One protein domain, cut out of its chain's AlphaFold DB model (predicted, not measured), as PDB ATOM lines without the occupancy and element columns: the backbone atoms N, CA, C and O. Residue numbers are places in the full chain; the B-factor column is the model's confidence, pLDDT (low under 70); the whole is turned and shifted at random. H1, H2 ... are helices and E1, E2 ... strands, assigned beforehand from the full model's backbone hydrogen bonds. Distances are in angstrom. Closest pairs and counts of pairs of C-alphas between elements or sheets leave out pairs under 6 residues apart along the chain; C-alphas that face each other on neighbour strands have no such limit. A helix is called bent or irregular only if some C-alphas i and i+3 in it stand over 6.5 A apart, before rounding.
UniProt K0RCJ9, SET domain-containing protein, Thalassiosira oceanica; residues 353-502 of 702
ATOM      1  N   THR A 353      78.807 135.009  95.050       96.69
ATOM      2  CA  THR A 353      77.392 134.687  95.271       96.69
ATOM      3  C   THR A 353      76.473 135.909  95.210       96.69
ATOM      4  O   THR A 353      76.880 137.052  95.424       96.69
ATOM      5  N   ILE A 354      75.184 135.670  94.938       96.19
ATOM      6  CA  ILE A 354      74.110 136.659  95.111       96.19
ATOM      7  C   ILE A 354      72.900 136.046  95.829       96.19
ATOM      8  O   ILE A 354      72.555 134.891  95.605       96.19
ATOM      9  N   PHE A 355      72.154 136.851  96.596       95.94
ATOM     10  CA  PHE A 355      70.826 136.438  97.082       95.94
ATOM     11  C   PHE A 355      69.886 136.085  95.911       95.94
ATOM     12  O   PHE A 355      69.765 136.880  94.971       95.94
ATOM     13  N   CYS A 356      69.151 134.973  96.025       96.38
ATOM     14  CA  CYS A 356      68.236 134.373  95.040       96.38
ATOM     15  C   CYS A 356      66.981 135.202  94.689       96.38
ATOM     16  O   CYS A 356      66.081 134.718  94.002       96.38
ATOM     17  N   LYS A 357      66.885 136.451  95.160       95.50
ATOM     18  CA  LYS A 357      65.834 137.442  94.846       95.50
ATOM     19  C   LYS A 357      64.388 137.010  95.167       95.50
ATOM     20  O   LYS A 357      63.458 137.727  94.798       95.50
ATOM     21  N   ALA A 358      64.175 135.919  95.907       95.00
ATOM     22  CA  ALA A 358      62.862 135.381  96.288       95.00
ATOM     23  C   ALA A 358      62.140 136.210  97.382       95.00
ATOM     24  O   ALA A 358      61.657 135.686  98.380       95.00
ATOM     25  N   VAL A 359      62.050 137.537  97.211       94.50
ATOM     26  CA  VAL A 359      61.445 138.472  98.188       94.50
ATOM     27  C   VAL A 359      59.944 138.220  98.389       94.50
ATOM     28  O   VAL A 359      59.396 138.576  99.426       94.50
ATOM     29  N   HIS A 360      59.273 137.570  97.435       95.31
ATOM     30  CA  HIS A 360      57.879 137.148  97.596       95.31
ATOM     31  C   HIS A 360      57.707 136.049  98.668       95.31
ATOM     32  O   HIS A 360      56.628 135.947  99.243       95.31
ATOM     33  N   LEU A 361      58.777 135.315  99.009       96.56
ATOM     34  CA  LEU A 361      58.811 134.281 100.054       96.56
ATOM     35  C   LEU A 361      59.272 134.807 101.427       96.56
ATOM     36  O   LEU A 361      59.630 134.030 102.308       96.56
ATOM     37  N   ASP A 362      59.263 136.128 101.646       95.19
ATOM     38  CA  ASP A 362      59.702 136.779 102.898       95.19
ATOM     39  C   ASP A 362      59.028 136.206 104.165       95.19
ATOM     40  O   ASP A 362      59.645 136.175 105.230       95.19
ATOM     41  N   LYS A 363      57.798 135.682 104.041       96.94
ATOM     42  CA  LYS A 363      57.103 134.922 105.092       96.94
ATOM     43  C   LYS A 363      57.815 133.596 105.390       96.94
ATOM     44  O   LYS A 363      58.231 133.379 106.525       96.94
ATOM     45  N   GLN A 364      57.977 132.735 104.387       97.88
ATOM     46  CA  GLN A 364      58.578 131.403 104.514       97.88
ATOM     47  C   GLN A 364      60.035 131.483 104.987       97.88
ATOM     48  O   GLN A 364      60.441 130.714 105.855       97.88
ATOM     49  N   ILE A 365      60.791 132.468 104.488       96.81
ATOM     50  CA  ILE A 365      62.161 132.784 104.920       96.81
ATOM     51  C   ILE A 365      62.206 133.015 106.443       96.81
ATOM     52  O   ILE A 365      62.969 132.360 107.156       96.81
ATOM     53  N   LYS A 366      61.325 133.881 106.963       96.56
ATOM     54  CA  LYS A 366      61.228 134.197 108.401       96.56
ATOM     55  C   LYS A 366      60.698 133.037 109.243       96.56
ATOM     56  O   LYS A 366      61.173 132.841 110.361       96.56
ATOM     57  N   GLU A 367      59.740 132.271 108.723       97.25
ATOM     58  CA  GLU A 367      59.192 131.086 109.393       97.25
ATOM     59  C   GLU A 367      60.285 130.023 109.587       97.25
ATOM     60  O   GLU A 367      60.574 129.645 110.725       97.25
ATOM     61  N   LEU A 368      60.984 129.618 108.521       97.62
ATOM     62  CA  LEU A 368      62.106 128.672 108.621       97.62
ATOM     63  C   LEU A 368      63.286 129.228 109.442       97.62
ATOM     64  O   LEU A 368      64.053 128.454 110.011       97.62
ATOM     65  N   GLY A 369      63.384 130.553 109.590       96.62
ATOM     66  CA  GLY A 369      64.422 131.218 110.378       96.62
ATOM     67  C   GLY A 369      65.716 131.442 109.598       96.62
ATOM     68  O   GLY A 369      66.792 131.416 110.193       96.62
ATOM     69  N   TYR A 370      65.605 131.629 108.283       96.69
ATOM     70  CA  TYR A 370      66.712 131.968 107.391       96.69
ATOM     71  C   TYR A 370      66.771 133.480 107.148       96.69
ATOM     72  O   TYR A 370      65.786 134.200 107.328       96.69
ATOM     73  N   ASP A 371      67.938 133.956 106.731       93.31
ATOM     74  CA  ASP A 371      68.197 135.346 106.345       93.31
ATOM     75  C   ASP A 371      68.511 135.433 104.835       93.31
ATOM     76  O   ASP A 371      68.765 134.421 104.188       93.31
ATOM     77  N   TYR A 372      68.526 136.612 104.213       91.75
ATOM     78  CA  TYR A 372      68.795 136.714 102.768       91.75
ATOM     79  C   TYR A 372      70.217 136.251 102.385       91.75
ATOM     80  O   TYR A 372      70.421 135.763 101.274       91.75
ATOM     81  N   ARG A 373      71.176 136.336 103.317       91.75
ATOM     82  CA  ARG A 373      72.542 135.783 103.192       91.75
ATOM     83  C   ARG A 373      72.622 134.252 103.239       91.75
ATOM     84  O   ARG A 373      73.644 133.678 102.905       91.75
ATOM     85  N   ASP A 374      71.556 133.580 103.667       93.94
ATOM     86  CA  ASP A 374      71.461 132.114 103.646       93.94
ATOM     87  C   ASP A 374      70.988 131.576 102.284       93.94
ATOM     88  O   ASP A 374      71.005 130.369 102.040       93.94
ATOM     89  N   LEU A 375      70.482 132.461 101.424       96.75
ATOM     90  CA  LEU A 375      69.616 132.131 100.296       96.75
ATOM     91  C   LEU A 375      70.309 132.493  98.983       96.75
ATOM     92  O   LEU A 375      69.827 133.314  98.202       96.75
ATOM     93  N   LEU A 376      71.489 131.913  98.796       97.56
ATOM     94  CA  LEU A 376      72.447 132.305  97.771       97.56
ATOM     95  C   LEU A 376      72.358 131.453  96.499       97.56
ATOM     96  O   LEU A 376      71.887 130.314  96.510       97.56
ATOM     97  N   ILE A 377      72.842 132.046  95.411       98.25
ATOM     98  CA  ILE A 377      73.140 131.405  94.133       98.25
ATOM     99  C   ILE A 377      74.568 131.802  93.742       98.25
ATOM    100  O   ILE A 377      74.903 132.989  93.811       98.25
ATOM    101  N   GLU A 378      75.391 130.836  93.335       97.94
ATOM    102  CA  GLU A 378      76.740 131.078  92.803       97.94
ATOM    103  C   GLU A 378      76.669 131.733  91.415       97.94
ATOM    104  O   GLU A 378      75.999 131.248  90.502       97.94
ATOM    105  N   THR A 379      77.383 132.843  91.234       96.62
ATOM    106  CA  THR A 379      77.360 133.667  90.011       96.62
ATOM    107  C   THR A 379      77.884 132.922  88.786       96.62
ATOM    108  O   THR A 379      77.321 133.042  87.696       96.62
ATOM    109  N   GLN A 380      78.952 132.138  88.958       96.19
ATOM    110  CA  GLN A 380      79.672 131.488  87.861       96.19
ATOM    111  C   GLN A 380      79.056 130.145  87.453       96.19
ATOM    112  O   GLN A 380      78.981 129.849  86.263       96.19
ATOM    113  N   THR A 381      78.607 129.338  88.419       97.56
ATOM    114  CA  THR A 381      78.057 127.991  88.179       97.56
ATOM    115  C   THR A 381      76.531 127.972  88.087       97.56
ATOM    116  O   THR A 381      75.970 127.080  87.454       97.56
ATOM    117  N   GLY A 382      75.842 128.949  88.688       97.81
ATOM    118  CA  GLY A 382      74.390 128.912  88.866       97.81
ATOM    119  C   GLY A 382      73.928 127.941  89.959       97.81
ATOM    120  O   GLY A 382      72.736 127.649  90.038       97.81
ATOM    121  N   GLU A 383      74.842 127.417  90.782       98.12
ATOM    122  CA  GLU A 383      74.521 126.491  91.874       98.12
ATOM    123  C   GLU A 383      73.652 127.169  92.937       98.12
ATOM    124  O   GLU A 383      73.872 128.318  93.321       98.12
ATOM    125  N   VAL A 384      72.632 126.446  93.404       98.25
ATOM    126  CA  VAL A 384      71.564 126.978  94.260       98.25
ATOM    127  C   VAL A 384      71.696 126.400  95.664       98.25
ATOM    128  O   VAL A 384      71.526 125.193  95.853       98.25
ATOM    129  N   ALA A 385      71.954 127.256  96.657       97.69
ATOM    130  CA  ALA A 385      72.197 126.827  98.032       97.69
ATOM    131  C   ALA A 385      71.010 126.016  98.612       97.69
ATOM    132  O   ALA A 385      69.855 126.395  98.389       97.69
ATOM    133  N   PRO A 386      71.237 124.957  99.423       97.62
ATOM    134  CA  PRO A 386      70.173 124.077  99.933       97.62
ATOM    135  C   PRO A 386      68.990 124.795 100.605       97.62
ATOM    136  O   PRO A 386      67.837 124.403 100.431       97.62
ATOM    137  N   LYS A 387      69.251 125.906 101.304       97.88
ATOM    138  CA  LYS A 387      68.217 126.722 101.962       97.88
ATOM    139  C   LYS A 387      67.265 127.434 100.990       97.88
ATOM    140  O   LYS A 387      66.150 127.776 101.377       97.88
ATOM    141  N   VAL A 388      67.664 127.632  99.731       98.31
ATOM    142  CA  VAL A 388      66.772 128.129  98.672       98.31
ATOM    143  C   VAL A 388      65.772 127.039  98.278       98.31
ATOM    144  O   VAL A 388      64.575 127.307  98.218       98.31
ATOM    145  N   TRP A 389      66.223 125.793  98.099       98.44
ATOM    146  CA  TRP A 389      65.325 124.657  97.854       98.44
ATOM    147  C   TRP A 389      64.324 124.470  99.001       98.44
ATOM    148  O   TRP A 389      63.145 124.218  98.754       98.44
ATOM    149  N   ASP A 390      64.768 124.650 100.250       98.50
ATOM    150  CA  ASP A 390      63.902 124.575 101.431       98.50
ATOM    151  C   ASP A 390      62.739 125.586 101.395       98.50
ATOM    152  O   ASP A 390      61.612 125.209 101.715       98.50
ATOM    153  N   ILE A 391      62.963 126.851 101.004       98.50
ATOM    154  CA  ILE A 391      61.878 127.856 100.989       98.50
ATOM    155  C   ILE A 391      60.848 127.590  99.881       98.50
ATOM    156  O   ILE A 391      59.652 127.735 100.139       98.50
ATOM    157  N   PHE A 392      61.279 127.139  98.697       98.56
ATOM    158  CA  PHE A 392      60.367 126.771  97.604       98.56
ATOM    159  C   PHE A 392      59.588 125.486  97.914       98.56
ATOM    160  O   PHE A 392      58.389 125.415  97.644       98.56
ATOM    161  N   LEU A 393      60.223 124.487  98.539       98.56
ATOM    162  CA  LEU A 393      59.519 123.293  99.005       98.56
ATOM    163  C   LEU A 393      58.522 123.636 100.121       98.56
ATOM    164  O   LEU A 393      57.385 123.172 100.088       98.56
ATOM    165  N   TYR A 394      58.901 124.474 101.089       98.56
ATOM    166  CA  TYR A 394      58.006 124.835 102.188       98.56
ATOM    167  C   TYR A 394      56.784 125.636 101.719       98.56
ATOM    168  O   TYR A 394      55.674 125.351 102.170       98.56
ATOM    169  N   GLU A 395      56.945 126.571 100.775       98.38
ATOM    170  CA  GLU A 395      55.812 127.223 100.102       98.38
ATOM    171  C   GLU A 395      54.900 126.187  99.422       98.38
ATOM    172  O   GLU A 395      53.685 126.180  99.637       98.38
ATOM    173  N   LEU A 396      55.480 125.276  98.636       98.25
ATOM    174  CA  LEU A 396      54.718 124.280  97.890       98.25
ATOM    175  C   LEU A 396      53.933 123.336  98.811       98.25
ATOM    176  O   LEU A 396      52.781 123.010  98.516       98.25
ATOM    177  N   LEU A 397      54.509 122.947  99.952       98.31
ATOM    178  CA  LEU A 397      53.804 122.184 100.979       98.31
ATOM    179  C   LEU A 397      52.699 123.021 101.644       98.31
ATOM    180  O   LEU A 397      51.582 122.523 101.757       98.31
ATOM    181  N   GLN A 398      52.941 124.295 101.996       97.94
ATOM    182  CA  GLN A 398      51.913 125.184 102.575       97.94
ATOM    183  C   GLN A 398      50.649 125.298 101.697       97.94
ATOM    184  O   GLN A 398      49.555 125.463 102.236       97.94
ATOM    185  N   TYR A 399      50.771 125.182 100.370       97.25
ATOM    186  CA  TYR A 399      49.626 125.213  99.450       97.25
ATOM    187  C   TYR A 399      48.957 123.856  99.173       97.25
ATOM    188  O   TYR A 399      47.789 123.845  98.782       97.25
ATOM    189  N   ASN A 400      49.659 122.728  99.344       97.38
ATOM    190  CA  ASN A 400      49.185 121.410  98.886       97.38
ATOM    191  C   ASN A 400      48.977 120.374 100.007       97.38
ATOM    192  O   ASN A 400      48.098 119.523  99.880       97.38
ATOM    193  N   ASP A 401      49.758 120.429 101.089       97.75
ATOM    194  CA  ASP A 401      49.687 119.507 102.229       97.75
ATOM    195  C   ASP A 401      50.190 120.196 103.513       97.75
ATOM    196  O   ASP A 401      51.382 120.214 103.825       97.75
ATOM    197  N   GLU A 402      49.252 120.762 104.277       97.69
ATOM    198  CA  GLU A 402      49.505 121.463 105.545       97.69
ATOM    199  C   GLU A 402      50.149 120.549 106.613       97.69
ATOM    200  O   GLU A 402      50.962 121.010 107.417       97.69
ATOM    201  N   GLU A 403      49.858 119.239 106.605       98.00
ATOM    202  CA  GLU A 403      50.436 118.284 107.564       98.00
ATOM    203  C   GLU A 403      51.889 117.928 107.199       98.00
ATOM    204  O   GLU A 403      52.715 117.690 108.084       98.00
ATOM    205  N   ALA A 404      52.221 117.902 105.907       98.06
ATOM    206  CA  ALA A 404      53.600 117.819 105.433       98.06
ATOM    207  C   ALA A 404      54.371 119.124 105.681       98.06
ATOM    208  O   ALA A 404      55.522 119.067 106.116       98.06
ATOM    209  N   ALA A 405      53.739 120.282 105.466       98.31
ATOM    210  CA  ALA A 405      54.346 121.591 105.693       98.31
ATOM    211  C   ALA A 405      54.816 121.752 107.146       98.31
ATOM    212  O   ALA A 405      55.971 122.102 107.371       98.31
ATOM    213  N   GLU A 406      53.969 121.435 108.130       98.38
ATOM    214  CA  GLU A 406      54.325 121.525 109.554       98.38
ATOM    215  C   GLU A 406      55.485 120.582 109.929       98.38
ATOM    216  O   GLU A 406      56.388 120.958 110.678       98.38
ATOM    217  N   LYS A 407      55.532 119.367 109.366       98.31
ATOM    218  CA  LYS A 407      56.638 118.421 109.609       98.31
ATOM    219  C   LYS A 407      57.950 118.897 108.993       98.31
ATOM    220  O   LYS A 407      58.988 118.812 109.647       98.31
ATOM    221  N   PHE A 408      57.910 119.414 107.764       98.44
ATOM    222  CA  PHE A 408      59.086 119.972 107.097       98.44
ATOM    223  C   PHE A 408      59.583 121.245 107.798       98.44
ATOM    224  O   PHE A 408      60.783 121.402 108.009       98.44
ATOM    225  N   TYR A 409      58.664 122.102 108.258       98.38
ATOM    226  CA  TYR A 409      58.967 123.235 109.130       98.38
ATOM    227  C   TYR A 409      59.718 122.778 110.384       98.38
ATOM    228  O   TYR A 409      60.828 123.251 110.626       98.38
ATOM    229  N   VAL A 410      59.174 121.816 111.142       98.25
ATOM    230  CA  VAL A 410      59.840 121.279 112.341       98.25
ATOM    231  C   VAL A 410      61.230 120.739 111.997       98.25
ATOM    232  O   VAL A 410      62.181 121.111 112.679       98.25
ATOM    233  N   ALA A 411      61.377 119.960 110.921       98.25
ATOM    234  CA  ALA A 411      62.667 119.418 110.490       98.25
ATOM    235  C   ALA A 411      63.700 120.513 110.162       98.25
ATOM    236  O   ALA A 411      64.848 120.439 110.600       98.25
ATOM    237  N   CYS A 412      63.296 121.580 109.471       97.38
ATOM    238  CA  CYS A 412      64.145 122.749 109.235       97.38
ATOM    239  C   CYS A 412      64.488 123.503 110.530       97.38
ATOM    240  O   CYS A 412      65.634 123.922 110.696       97.38
ATOM    241  N   ARG A 413      63.545 123.640 111.473       97.06
ATOM    242  CA  ARG A 413      63.770 124.304 112.771       97.06
ATOM    243  C   ARG A 413      64.640 123.494 113.740       97.06
ATOM    244  O   ARG A 413      65.276 124.103 114.599       97.06
ATOM    245  N   THR A 414      64.672 122.164 113.631       97.12
ATOM    246  CA  THR A 414      65.517 121.270 114.451       97.12
ATOM    247  C   THR A 414      66.799 120.816 113.748       97.12
ATOM    248  O   THR A 414      67.625 120.160 114.379       97.12
ATOM    249  N   ASN A 415      66.980 121.173 112.472       96.31
ATOM    250  CA  ASN A 415      68.035 120.673 111.588       96.31
ATOM    251  C   ASN A 415      68.056 119.128 111.484       96.31
ATOM    252  O   ASN A 415      69.113 118.495 111.530       96.31
ATOM    253  N   ASP A 416      66.874 118.524 111.345       97.81
ATOM    254  CA  ASP A 416      66.702 117.106 111.016       97.81
ATOM    255  C   ASP A 416      66.917 116.890 109.510       97.81
ATOM    256  O   ASP A 416      66.016 117.070 108.687       97.81
ATOM    257  N   ILE A 417      68.155 116.538 109.160       96.56
ATOM    258  CA  ILE A 417      68.597 116.384 107.772       96.56
ATOM    259  C   ILE A 417      67.906 115.190 107.092       96.56
ATOM    260  O   ILE A 417      67.454 115.346 105.962       96.56
ATOM    261  N   GLU A 418      67.723 114.043 107.763       97.38
ATOM    262  CA  GLU A 418      67.085 112.868 107.136       97.38
ATOM    263  C   GLU A 418      65.606 113.139 106.813       97.38
ATOM    264  O   GLU A 418      65.139 112.787 105.725       97.38
ATOM    265  N   THR A 419      64.870 113.818 107.702       97.75
ATOM    266  CA  THR A 419      63.489 114.221 107.392       97.75
ATOM    267  C   THR A 419      63.451 115.239 106.246       97.75
ATOM    268  O   THR A 419      62.600 115.119 105.361       97.75
ATOM    269  N   LYS A 420      64.380 116.207 106.198       97.81
ATOM    270  CA  LYS A 420      64.476 117.156 105.073       97.81
ATOM    271  C   LYS A 420      64.767 116.459 103.743       97.81
ATOM    272  O   LYS A 420      64.064 116.717 102.772       97.81
ATOM    273  N   GLU A 421      65.757 115.572 103.698       97.19
ATOM    274  CA  GLU A 421      66.117 114.784 102.511       97.19
ATOM    275  C   GLU A 421      64.959 113.894 102.049       97.19
ATOM    276  O   GLU A 421      64.688 113.808 100.854       97.19
ATOM    277  N   GLN A 422      64.215 113.283 102.981       97.38
ATOM    278  CA  GLN A 422      63.011 112.520 102.646       97.38
ATOM    279  C   GLN A 422      61.957 113.401 101.959       97.38
ATOM    280  O   GLN A 422      61.340 112.958 100.988       97.38
ATOM    281  N   TYR A 423      61.730 114.626 102.444       98.06
ATOM    282  CA  TYR A 423      60.799 115.560 101.811       98.06
ATOM    283  C   TYR A 423      61.314 116.048 100.452       98.06
ATOM    284  O   TYR A 423      60.577 115.943  99.473       98.06
ATOM    285  N   HIS A 424      62.578 116.469 100.344       97.50
ATOM    286  CA  HIS A 424      63.183 116.852  99.061       97.50
ATOM    287  C   HIS A 424      63.084 115.726  98.031       97.50
ATOM    288  O   HIS A 424      62.475 115.924  96.986       97.50
ATOM    289  N   GLY A 425      63.532 114.509  98.347       95.75
ATOM    290  CA  GLY A 425      63.434 113.353  97.444       95.75
ATOM    291  C   GLY A 425      62.000 112.911  97.103       95.75
ATOM    292  O   GLY A 425      61.793 112.239  96.094       95.75
ATOM    293  N   SER A 426      60.997 113.292  97.904       96.50
ATOM    294  CA  SER A 426      59.578 112.988  97.635       96.50
ATOM    295  C   SER A 426      58.872 114.043  96.774       96.50
ATOM    296  O   SER A 426      57.895 113.713  96.105       96.50
ATOM    297  N   TYR A 427      59.341 115.296  96.791       97.06
ATOM    298  CA  TYR A 427      58.706 116.431  96.105       97.06
ATOM    299  C   TYR A 427      59.618 117.106  95.059       97.06
ATOM    300  O   TYR A 427      59.187 118.067  94.425       97.06
ATOM    301  N   PHE A 428      60.835 116.588  94.835       96.62
ATOM    302  CA  PHE A 428      61.913 117.210  94.047       96.62
ATOM    303  C   PHE A 428      61.454 117.823  92.722       96.62
ATOM    304  O   PHE A 428      61.728 118.993  92.476       96.62
ATOM    305  N   GLN A 429      60.712 117.072  91.899       96.38
ATOM    306  CA  GLN A 429      60.224 117.564  90.607       96.38
ATOM    307  C   GLN A 429      59.362 118.828  90.760       96.38
ATOM    308  O   GLN A 429      59.542 119.785  90.016       96.38
ATOM    309  N   TYR A 430      58.465 118.869  91.747       97.31
ATOM    310  CA  TYR A 430      57.597 120.023  91.982       97.31
ATOM    311  C   TYR A 430      58.385 121.245  92.480       97.31
ATOM    312  O   TYR A 430      58.109 122.374  92.072       97.31
ATOM    313  N   THR A 431      59.397 121.032  93.328       97.88
ATOM    314  CA  THR A 431      60.304 122.100  93.779       97.88
ATOM    315  C   THR A 431      61.172 122.619  92.630       97.88
ATOM    316  O   THR A 431      61.325 123.830  92.492       97.88
ATOM    317  N   LEU A 432      61.679 121.728  91.772       97.44
ATOM    318  CA  LEU A 432      62.443 122.050  90.562       97.44
ATOM    319  C   LEU A 432      61.601 122.858  89.560       97.44
ATOM    320  O   LEU A 432      62.057 123.896  89.086       97.44
ATOM    321  N   GLU A 433      60.364 122.439  89.284       97.75
ATOM    322  CA  GLU A 433      59.422 123.172  88.424       97.75
ATOM    323  C   GLU A 433      59.121 124.580  88.974       97.75
ATOM    324  O   GLU A 433      59.156 125.557  88.219       97.75
ATOM    325  N   SER A 434      58.896 124.711  90.289       98.06
ATOM    326  CA  SER A 434      58.658 126.006  90.951       98.06
ATOM    327  C   SER A 434      59.888 126.926  90.902       98.06
ATOM    328  O   SER A 434      59.797 128.088  90.493       98.06
ATOM    329  N   LEU A 435      61.070 126.392  91.226       98.31
ATOM    330  CA  LEU A 435      62.334 127.128  91.184       98.31
ATOM    331  C   LEU A 435      62.680 127.577  89.755       98.31
ATOM    332  O   LEU A 435      63.044 128.737  89.556       98.31
ATOM    333  N   LYS A 436      62.489 126.717  88.743       98.25
ATOM    334  CA  LYS A 436      62.625 127.089  87.323       98.25
ATOM    335  C   LYS A 436      61.676 128.228  86.946       98.25
ATOM    336  O   LYS A 436      62.102 129.183  86.298       98.25
ATOM    337  N   ALA A 437      60.412 128.172  87.373       98.25
ATOM    338  CA  ALA A 437      59.438 129.229  87.099       98.25
ATOM    339  C   ALA A 437      59.857 130.584  87.703       98.25
ATOM    340  O   ALA A 437      59.779 131.607  87.015       98.25
ATOM    341  N   HIS A 438      60.371 130.598  88.940       97.94
ATOM    342  CA  HIS A 438      60.983 131.790  89.547       97.94
ATOM    343  C   HIS A 438      62.194 132.285  88.746       97.94
ATOM    344  O   HIS A 438      62.261 133.468  88.409       97.94
ATOM    345  N   VAL A 439      63.117 131.391  88.380       98.44
ATOM    346  CA  VAL A 439      64.350 131.748  87.665       98.44
ATOM    347  C   VAL A 439      64.052 132.393  86.307       98.44
ATOM    348  O   VAL A 439      64.511 133.509  86.057       98.44
ATOM    349  N   TYR A 440      63.215 131.783  85.457       98.44
ATOM    350  CA  TYR A 440      62.837 132.403  84.180       98.44
ATOM    351  C   TYR A 440      62.040 133.702  84.374       98.44
ATOM    352  O   TYR A 440      62.216 134.646  83.600       98.44
ATOM    353  N   SER A 441      61.175 133.791  85.394       97.94
ATOM    354  CA  SER A 441      60.437 135.024  85.711       97.94
ATOM    355  C   SER A 441      61.387 136.174  86.064       97.94
ATOM    356  O   SER A 441      61.227 137.295  85.569       97.94
ATOM    357  N   MET A 442      62.434 135.888  86.842       97.94
ATOM    358  CA  MET A 442      63.478 136.849  87.189       97.94
ATOM    359  C   MET A 442      64.302 137.285  85.973       97.94
ATOM    360  O   MET A 442      64.459 138.489  85.793       97.94
ATOM    361  N   ILE A 443      64.751 136.367  85.103       98.44
ATOM    362  CA  ILE A 443      65.473 136.720  83.858       98.44
ATOM    363  C   ILE A 443      64.635 137.691  83.014       98.44
ATOM    364  O   ILE A 443      65.095 138.781  82.676       98.44
ATOM    365  N   ASN A 444      63.377 137.329  82.734       98.25
ATOM    366  CA  ASN A 444      62.471 138.156  81.933       98.25
ATOM    367  C   ASN A 444      62.218 139.530  82.576       98.25
ATOM    368  O   ASN A 444      62.219 140.545  81.881       98.25
ATOM    369  N   SER A 445      62.024 139.573  83.897       97.75
ATOM    370  CA  SER A 445      61.809 140.825  84.632       97.75
ATOM    371  C   SER A 445      63.035 141.737  84.556       97.75
ATOM    372  O   SER A 445      62.907 142.916  84.235       97.75
ATOM    373  N   VAL A 446      64.229 141.192  84.802       98.12
ATOM    374  CA  VAL A 446      65.492 141.942  84.800       98.12
ATOM    375  C   VAL A 446      65.845 142.451  83.400       98.12
ATOM    376  O   VAL A 446      66.325 143.579  83.281       98.12
ATOM    377  N   ASP A 447      65.517 141.716  82.335       98.31
ATOM    378  CA  ASP A 447      65.638 142.226  80.962       98.31
ATOM    379  C   ASP A 447      64.735 143.448  80.712       98.31
ATOM    380  O   ASP A 447      65.204 144.457  80.184       98.31
ATOM    381  N   GLN A 448      63.464 143.422  81.137       98.44
ATOM    382  CA  GLN A 448      62.574 144.586  80.978       98.44
ATOM    383  C   GLN A 448      63.028 145.793  81.816       98.44
ATOM    384  O   GLN A 448      62.972 146.930  81.339       98.44
ATOM    385  N   LEU A 449      63.521 145.559  83.038       98.44
ATOM    386  CA  LEU A 449      64.105 146.599  83.893       98.44
ATOM    387  C   LEU A 449      65.356 147.219  83.244       98.44
ATOM    388  O   LEU A 449      65.502 148.437  83.227       98.44
ATOM    389  N   THR A 450      66.216 146.402  82.631       98.56
ATOM    390  CA  THR A 450      67.446 146.850  81.950       98.56
ATOM    391  C   THR A 450      67.152 147.652  80.684       98.56
ATOM    392  O   THR A 450      67.716 148.728  80.497       98.56
ATOM    393  N   ILE A 451      66.218 147.186  79.845       98.44
ATOM    394  CA  ILE A 451      65.741 147.931  78.667       98.44
ATOM    395  C   ILE A 451      65.159 149.290  79.086       98.44
ATOM    396  O   ILE A 451      65.397 150.297  78.417       98.44
ATOM    397  N   SER A 452      64.440 149.331  80.210       98.38
ATOM    398  CA  SER A 452      63.888 150.570  80.766       98.38
ATOM    399  C   SER A 452      64.989 151.510  81.272       98.38
ATOM    400  O   SER A 452      64.991 152.680  80.898       98.38
ATOM    401  N   ALA A 453      65.967 151.010  82.038       98.06
ATOM    402  CA  ALA A 453      67.090 151.801  82.551       98.06
ATOM    403  C   ALA A 453      67.910 152.454  81.425       98.06
ATOM    404  O   ALA A 453      68.216 153.640  81.490       98.06
ATOM    405  N   ILE A 454      68.207 151.704  80.357       97.94
ATOM    406  CA  ILE A 454      68.982 152.183  79.198       97.94
ATOM    407  C   ILE A 454      68.236 153.282  78.408       97.94
ATOM    408  O   ILE A 454      68.855 154.011  77.636       97.94
ATOM    409  N   SER A 455      66.921 153.441  78.604       97.75
ATOM    410  CA  SER A 455      66.133 154.507  77.961       97.75
ATOM    411  C   SER A 455      66.214 155.875  78.656       97.75
ATOM    412  O   SER A 455      65.727 156.862  78.103       97.75
ATOM    413  N   PHE A 456      66.803 155.944  79.853       98.06
ATOM    414  CA  PHE A 456      66.913 157.176  80.636       98.06
ATOM    415  C   PHE A 456      68.078 158.055  80.157       98.06
ATOM    416  O   PHE A 456      69.108 157.559  79.704       98.06
ATOM    417  N   ASP A 457      67.938 159.375  80.306       96.69
ATOM    418  CA  ASP A 457      69.052 160.300  80.092       96.69
ATOM    419  C   ASP A 457      70.100 160.172  81.212       96.69
ATOM    420  O   ASP A 457      69.762 160.114  82.395       96.69
ATOM    421  N   LEU A 458      71.383 160.170  80.842       95.50
ATOM    422  CA  LEU A 458      72.492 160.090  81.796       95.50
ATOM    423  C   LEU A 458      72.792 161.432  82.475       95.50
ATOM    424  O   LEU A 458      73.426 161.432  83.526       95.50
ATOM    425  N   GLY A 459      72.328 162.558  81.920       92.81
ATOM    426  CA  GLY A 459      72.382 163.859  82.586       92.81
ATOM    427  C   GLY A 459      71.461 163.914  83.807       92.81
ATOM    428  O   GLY A 459      71.895 164.319  84.884       92.81
ATOM    429  N   THR A 460      70.211 163.451  83.680       92.94
ATOM    430  CA  THR A 460      69.262 163.399  84.812       92.94
ATOM    431  C   THR A 460      69.374 162.127  85.663       92.94
ATOM    432  O   THR A 460      69.108 162.180  86.863       92.94
ATOM    433  N   HIS A 461      69.812 160.996  85.096       95.56
ATOM    434  CA  HIS A 461      69.979 159.721  85.810       95.56
ATOM    435  C   HIS A 461      71.396 159.122  85.650       95.56
ATOM    436  O   HIS A 461      71.534 157.977  85.212       95.56
ATOM    437  N   PRO A 462      72.476 159.796  86.103       95.06
ATOM    438  CA  PRO A 462      73.853 159.281  86.002       95.06
ATOM    439  C   PRO A 462      74.117 157.996  86.816       95.06
ATOM    440  O   PRO A 462      75.226 157.478  86.826       95.06
ATOM    441  N   ARG A 463      73.102 157.462  87.510       96.44
ATOM    442  CA  ARG A 463      73.137 156.220  88.302       96.44
ATOM    443  C   ARG A 463      72.750 154.987  87.467       96.44
ATOM    444  O   ARG A 463      72.994 153.859  87.885       96.44
ATOM    445  N   VAL A 464      72.197 155.193  86.269       97.19
ATOM    446  CA  VAL A 464      71.843 154.137  85.305       97.19
ATOM    447  C   VAL A 464      72.990 153.160  85.003       97.19
ATOM    448  O   VAL A 464      72.705 151.964  84.978       97.19
ATOM    449  N   PRO A 465      74.266 153.566  84.824       97.06
ATOM    450  CA  PRO A 465      75.330 152.625  84.463       97.06
ATOM    451  C   PRO A 465      75.567 151.535  85.521       97.06
ATOM    452  O   PRO A 465      75.681 150.360  85.175       97.06
ATOM    453  N   VAL A 466      75.558 151.888  86.814       97.00
ATOM    454  CA  VAL A 466      75.728 150.903  87.898       97.00
ATOM    455  C   VAL A 466      74.453 150.090  88.162       97.00
ATOM    456  O   VAL A 466      74.540 148.911  88.498       97.00
ATOM    457  N   ILE A 467      73.267 150.661  87.916       98.19
ATOM    458  CA  ILE A 467      71.996 149.915  87.914       98.19
ATOM    459  C   ILE A 467      71.999 148.849  86.806       98.19
ATOM    460  O   ILE A 467      71.662 147.695  87.057       98.19
ATOM    461  N   VAL A 468      72.429 149.204  85.591       98.25
ATOM    462  CA  VAL A 468      72.556 148.265  84.465       98.25
ATOM    463  C   VAL A 468      73.607 147.192  84.761       98.25
ATOM    464  O   VAL A 468      73.369 146.029  84.454       98.25
ATOM    465  N   ALA A 469      74.723 147.529  85.415       97.88
ATOM    466  CA  ALA A 469      75.701 146.535  85.865       97.88
ATOM    467  C   ALA A 469      75.111 145.549  86.897       97.88
ATOM    468  O   ALA A 469      75.270 144.336  86.738       97.88
ATOM    469  N   HIS A 470      74.379 146.040  87.910       97.81
ATOM    470  CA  HIS A 470      73.689 145.190  88.895       97.81
ATOM    471  C   HIS A 470      72.671 144.265  88.220       97.81
ATOM    472  O   HIS A 470      72.676 143.057  88.459       97.81
ATOM    473  N   ASN A 471      71.854 144.811  87.317       98.19
ATOM    474  CA  ASN A 471      70.874 144.041  86.561       98.19
ATOM    475  C   ASN A 471      71.541 142.953  85.704       98.19
ATOM    476  O   ASN A 471      71.085 141.812  85.728       98.19
ATOM    477  N   THR A 472      72.637 143.262  85.004       97.81
ATOM    478  CA  THR A 472      73.390 142.282  84.202       97.81
ATOM    479  C   THR A 472      73.919 141.136  85.069       97.81
ATOM    480  O   THR A 472      73.651 139.980  84.754       97.81
ATOM    481  N   LEU A 473      74.544 141.422  86.221       97.38
ATOM    482  CA  LEU A 473      75.006 140.380  87.153       97.38
ATOM    483  C   LEU A 473      73.862 139.461  87.614       97.38
ATOM    484  O   LEU A 473      74.020 138.238  87.663       97.38
ATOM    485  N   VAL A 474      72.698 140.033  87.948       97.69
ATOM    486  CA  VAL A 474      71.520 139.245  88.344       97.69
ATOM    487  C   VAL A 474      71.003 138.410  87.174       97.69
ATOM    488  O   VAL A 474      70.686 137.240  87.375       97.69
ATOM    489  N   LYS A 475      70.934 138.966  85.960       98.06
ATOM    490  CA  LYS A 475      70.492 138.238  84.767       98.06
ATOM    491  C   LYS A 475      71.402 137.051  84.463       98.06
ATOM    492  O   LYS A 475      70.900 135.941  84.304       98.06
ATOM    493  N   ASP A 476      72.709 137.277  84.402       98.06
ATOM    494  CA  ASP A 476      73.677 136.278  83.946       98.06
ATOM    495  C   ASP A 476      73.801 135.129  84.959       98.06
ATOM    496  O   ASP A 476      73.741 133.960  84.579       98.06
ATOM    497  N   THR A 477      73.807 135.441  86.262       98.00
ATOM    498  CA  THR A 477      73.733 134.427  87.331       98.00
ATOM    499  C   THR A 477      72.477 133.558  87.204       98.00
ATOM    500  O   THR A 477      72.530 132.332  87.321       98.00
ATOM    501  N   PHE A 478      71.325 134.175  86.929       98.44
ATOM    502  CA  PHE A 478      70.068 133.446  86.755       98.44
ATOM    503  C   PHE A 478      70.022 132.655  85.439       98.44
ATOM    504  O   PHE A 478      69.406 131.594  85.402       98.44
ATOM    505  N   ALA A 479      70.701 133.106  84.381       98.50
ATOM    506  CA  ALA A 479      70.859 132.339  83.147       98.50
ATOM    507  C   ALA A 479      71.718 131.079  83.371       98.50
ATOM    508  O   ALA A 479      71.319 129.995  82.945       98.50
ATOM    509  N   ASN A 480      72.822 131.191  84.119       98.38
ATOM    510  CA  ASN A 480      73.618 130.037  84.558       98.38
ATOM    511  C   ASN A 480      72.763 129.070  85.400       98.38
ATOM    512  O   ASN A 480      72.745 127.866  85.148       98.38
ATOM    513  N   THR A 481      71.958 129.613  86.322       98.56
ATOM    514  CA  THR A 481      71.003 128.833  87.131       98.56
ATOM    515  C   THR A 481      69.995 128.080  86.256       98.56
ATOM    516  O   THR A 481      69.749 126.897  86.473       98.56
ATOM    517  N   ALA A 482      69.413 128.734  85.245       98.56
ATOM    518  CA  ALA A 482      68.446 128.108  84.345       98.56
ATOM    519  C   ALA A 482      69.054 126.906  83.604       98.56
ATOM    520  O   ALA A 482      68.445 125.838  83.576       98.56
ATOM    521  N   LEU A 483      70.279 127.053  83.087       98.31
ATOM    522  CA  LEU A 483      71.009 125.977  82.409       98.31
ATOM    523  C   LEU A 483      71.309 124.791  83.339       98.31
ATOM    524  O   LEU A 483      71.254 123.645  82.894       98.31
ATOM    525  N   LEU A 484      71.610 125.041  84.618       98.12
ATOM    526  CA  LEU A 484      71.819 123.984  85.613       98.12
ATOM    527  C   LEU A 484      70.513 123.229  85.920       98.12
ATOM    528  O   LEU A 484      70.490 121.998  85.924       98.12
ATOM    529  N   LEU A 485      69.404 123.949  86.115       97.62
ATOM    530  CA  LEU A 485      68.095 123.346  86.397       97.62
ATOM    531  C   LEU A 485      67.519 122.589  85.182       97.62
ATOM    532  O   LEU A 485      66.843 121.577  85.353       97.62
ATOM    533  N   GLU A 486      67.813 123.030  83.956       97.69
ATOM    534  CA  GLU A 486      67.527 122.277  82.722       97.69
ATOM    535  C   GLU A 486      68.327 120.965  82.654       97.69
ATOM    536  O   GLU A 486      67.769 119.922  82.315       97.69
ATOM    537  N   GLN A 487      69.608 120.972  83.040       96.88
ATOM    538  CA  GLN A 487      70.424 119.752  83.104       96.88
ATOM    539  C   GLN A 487      69.912 118.760  84.160       96.88
ATOM    540  O   GLN A 487      69.856 117.560  83.887       96.88
ATOM    541  N   MET A 488      69.482 119.243  85.332       95.50
ATOM    542  CA  MET A 488      68.865 118.408  86.374       95.50
ATOM    543  C   MET A 488      67.561 117.748  85.894       95.50
ATOM    544  O   MET A 488      67.347 116.559  86.131       95.50
ATOM    545  N   GLU A 489      66.710 118.489  85.178       95.69
ATOM    546  CA  GLU A 489      65.466 117.967  84.594       95.69
ATOM    547  C   GLU A 489      65.732 116.904  83.515       95.69
ATOM    548  O   GLU A 489      65.100 115.846  83.518       95.69
ATOM    549  N   LEU A 490      66.706 117.138  82.628       95.62
ATOM    550  CA  LEU A 490      67.103 116.175  81.596       95.62
ATOM    551  C   LEU A 490      67.698 114.891  82.196       95.62
ATOM    552  O   LEU A 490      67.377 113.795  81.732       95.62
ATOM    553  N   ALA A 491      68.516 115.003  83.248       94.25
ATOM    554  CA  ALA A 491      69.064 113.850  83.963       94.25
ATOM    555  C   ALA A 491      67.964 113.023  84.655       94.25
ATOM    556  O   ALA A 491      67.963 111.793  84.561       94.25
ATOM    557  N   LEU A 492      66.990 113.689  85.287       91.88
ATOM    558  CA  LEU A 492      65.816 113.047  85.884       91.88
ATOM    559  C   LEU A 492      64.964 112.325  84.825       91.88
ATOM    560  O   LEU A 492      64.542 111.189  85.045       91.88
ATOM    561  N   GLY A 493      64.751 112.957  83.666       92.06
ATOM    562  CA  GLY A 493      64.027 112.379  82.533       92.06
ATOM    563  C   GLY A 493      64.701 111.126  81.974       92.06
ATOM    564  O   GLY A 493      64.069 110.072  81.906       92.06
ATOM    565  N   ALA A 494      65.996 111.200  81.654       93.88
ATOM    566  CA  ALA A 494      66.762 110.067  81.128       93.88
ATOM    567  C   ALA A 494      66.798 108.876  82.106       93.88
ATOM    568  O   ALA A 494      66.675 107.720  81.696       93.88
ATOM    569  N   LEU A 495      66.904 109.144  83.411       89.50
ATOM    570  CA  LEU A 495      66.845 108.104  84.437       89.50
ATOM    571  C   LEU A 495      65.438 107.483  84.552       89.50
ATOM    572  O   LEU A 495      65.317 106.272  84.747       89.50
ATOM    573  N   LEU A 496      64.369 108.270  84.393       88.56
ATOM    574  CA  LEU A 496      62.996 107.757  84.362       88.56
ATOM    575  C   LEU A 496      62.735 106.891  83.115       88.56
ATOM    576  O   LEU A 496      62.061 105.863  83.217       88.56
ATOM    577  N   GLU A 497      63.287 107.261  81.958       90.12
ATOM    578  CA  GLU A 497      63.233 106.455  80.730       90.12
ATOM    579  C   GLU A 497      64.005 105.138  80.885       90.12
ATOM    580  O   GLU A 497      63.442 104.075  80.619       90.12
ATOM    581  N   LEU A 498      65.230 105.164  81.424       90.00
ATOM    582  CA  LEU A 498      66.017 103.952  81.687       90.00
ATOM    583  C   LEU A 498      65.307 102.999  82.664       90.00
ATOM    584  O   LEU A 498      65.304 101.785  82.454       90.00
ATOM    585  N   LEU A 499      64.645 103.526  83.698       84.81
ATOM    586  CA  LEU A 499      63.817 102.714  84.594       84.81
ATOM    587  C   LEU A 499      62.578 102.152  83.878       84.81
ATOM    588  O   LEU A 499      62.278 100.969  84.014       84.81
ATOM    589  N   THR A 500      61.841 102.965  83.120       84.69
ATOM    590  CA  THR A 500      60.590 102.515  82.477       84.69
ATOM    591  C   THR A 500      60.806 101.594  81.272       84.69
ATOM    592  O   THR A 500      59.933 100.774  80.994       84.69
ATOM    593  N   GLY A 501      61.966 101.660  80.611       82.44
ATOM    594  CA  GLY A 501      62.384 100.725  79.559       82.44
ATOM    595  C   GLY A 501      62.859  99.357  80.069       82.44
ATOM    596  O   GLY A 501      62.870  98.388  79.309       82.44
ATOM    597  N   CYS A 502      63.212  99.227  81.352       76.19
ATOM    598  CA  CYS A 502      63.605  97.945  81.936       76.19
ATOM    599  C   CYS A 502      62.385  97.038  82.194       76.19
ATOM    600  O   CYS A 502      61.807  97.072  83.279       76.19
TER     601      CYS A 502
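Overview. This is residues 353 to 502 of the 702 residues of the protein "SET domain-containing protein" of Thalassiosira oceanica (UniProt K0RCJ9). A long helical hairpin, H4b and H5, makes the longest axis; H1, H2, H3 and H4a form a head by the beginning of H4b, and the small ribbon E1 E2 lies beside H5. The last residues, 493 to 502, stick out. The printed part has 150 residues, mostly helix, in the order E1, H1, E2, H2, H3, H4, H5, with E1 and E2 antiparallel. It is only just loose, close to compact, with a radius of gyration of the C-alphas of 18.0 A, and spans 61 by 40 by 24 A.

Arrangement. E1, residues 353 to 355, and E2, residues 376 to 378, are antiparallel neighbours; N 354 and O 377 are 2.9 A apart, within hydrogen-bond range. H1, residues 359 to 368, is irregular, C-alphas 360 and 363 being 7.9 A apart. It touches residues 391 to 395 alone of H2, residues 386 to 400, about perpendicular at 88 degrees; the closest C-alphas, Gln 364 and Ile 391, are 6.0 A apart. H2 and H3, residues 402 to 414, form a hairpin at a shallow tilt of 25 degrees, opposite ways; the closest C-alphas, Leu 397 and Ala 405, are 4.8 A apart. H4, residues 417 to 454, was assigned as one helix by its hydrogen bonds but is bent, C-alphas 426 and 429 being 8.4 A apart; its arms H4a, to 426, and H4b, from 429, stand at 84 degrees. H3 touches H4a with residues 408 to 412 alone, closest at C-alphas Ala 411 and Thr 419, 6.1 A. H4b touches H2 with residues 430 to 435 alone, closest at C-alphas Leu 393 and Thr 431, 5.4 A. H4b and H5, residues 464 to 501, form a hairpin at 25 degrees, opposite ways, closest at C-alphas Ile 443 and Lys 475, 5.3 A. Every O i to N i+4 pair is within hydrogen-bond range in H2, H4a, H4b and H5, against 4 of 6 in H1 and 8 of 9 in H3.

Along the chain. E1 begins at C-alpha 353 (77.392, 134.687, 95.271). H2 is 21.2 A long, H4b 37.5 A and H5 54.5 A, ending at C-alpha 501 (62.384, 100.725, 79.559).

Size, cuts and confidence. The C-alphas farthest apart, Gly 459 and Cys 502, are 66.5 A apart. The printed part has no cut and no long link, and no printed residue is under 70 in pLDDT.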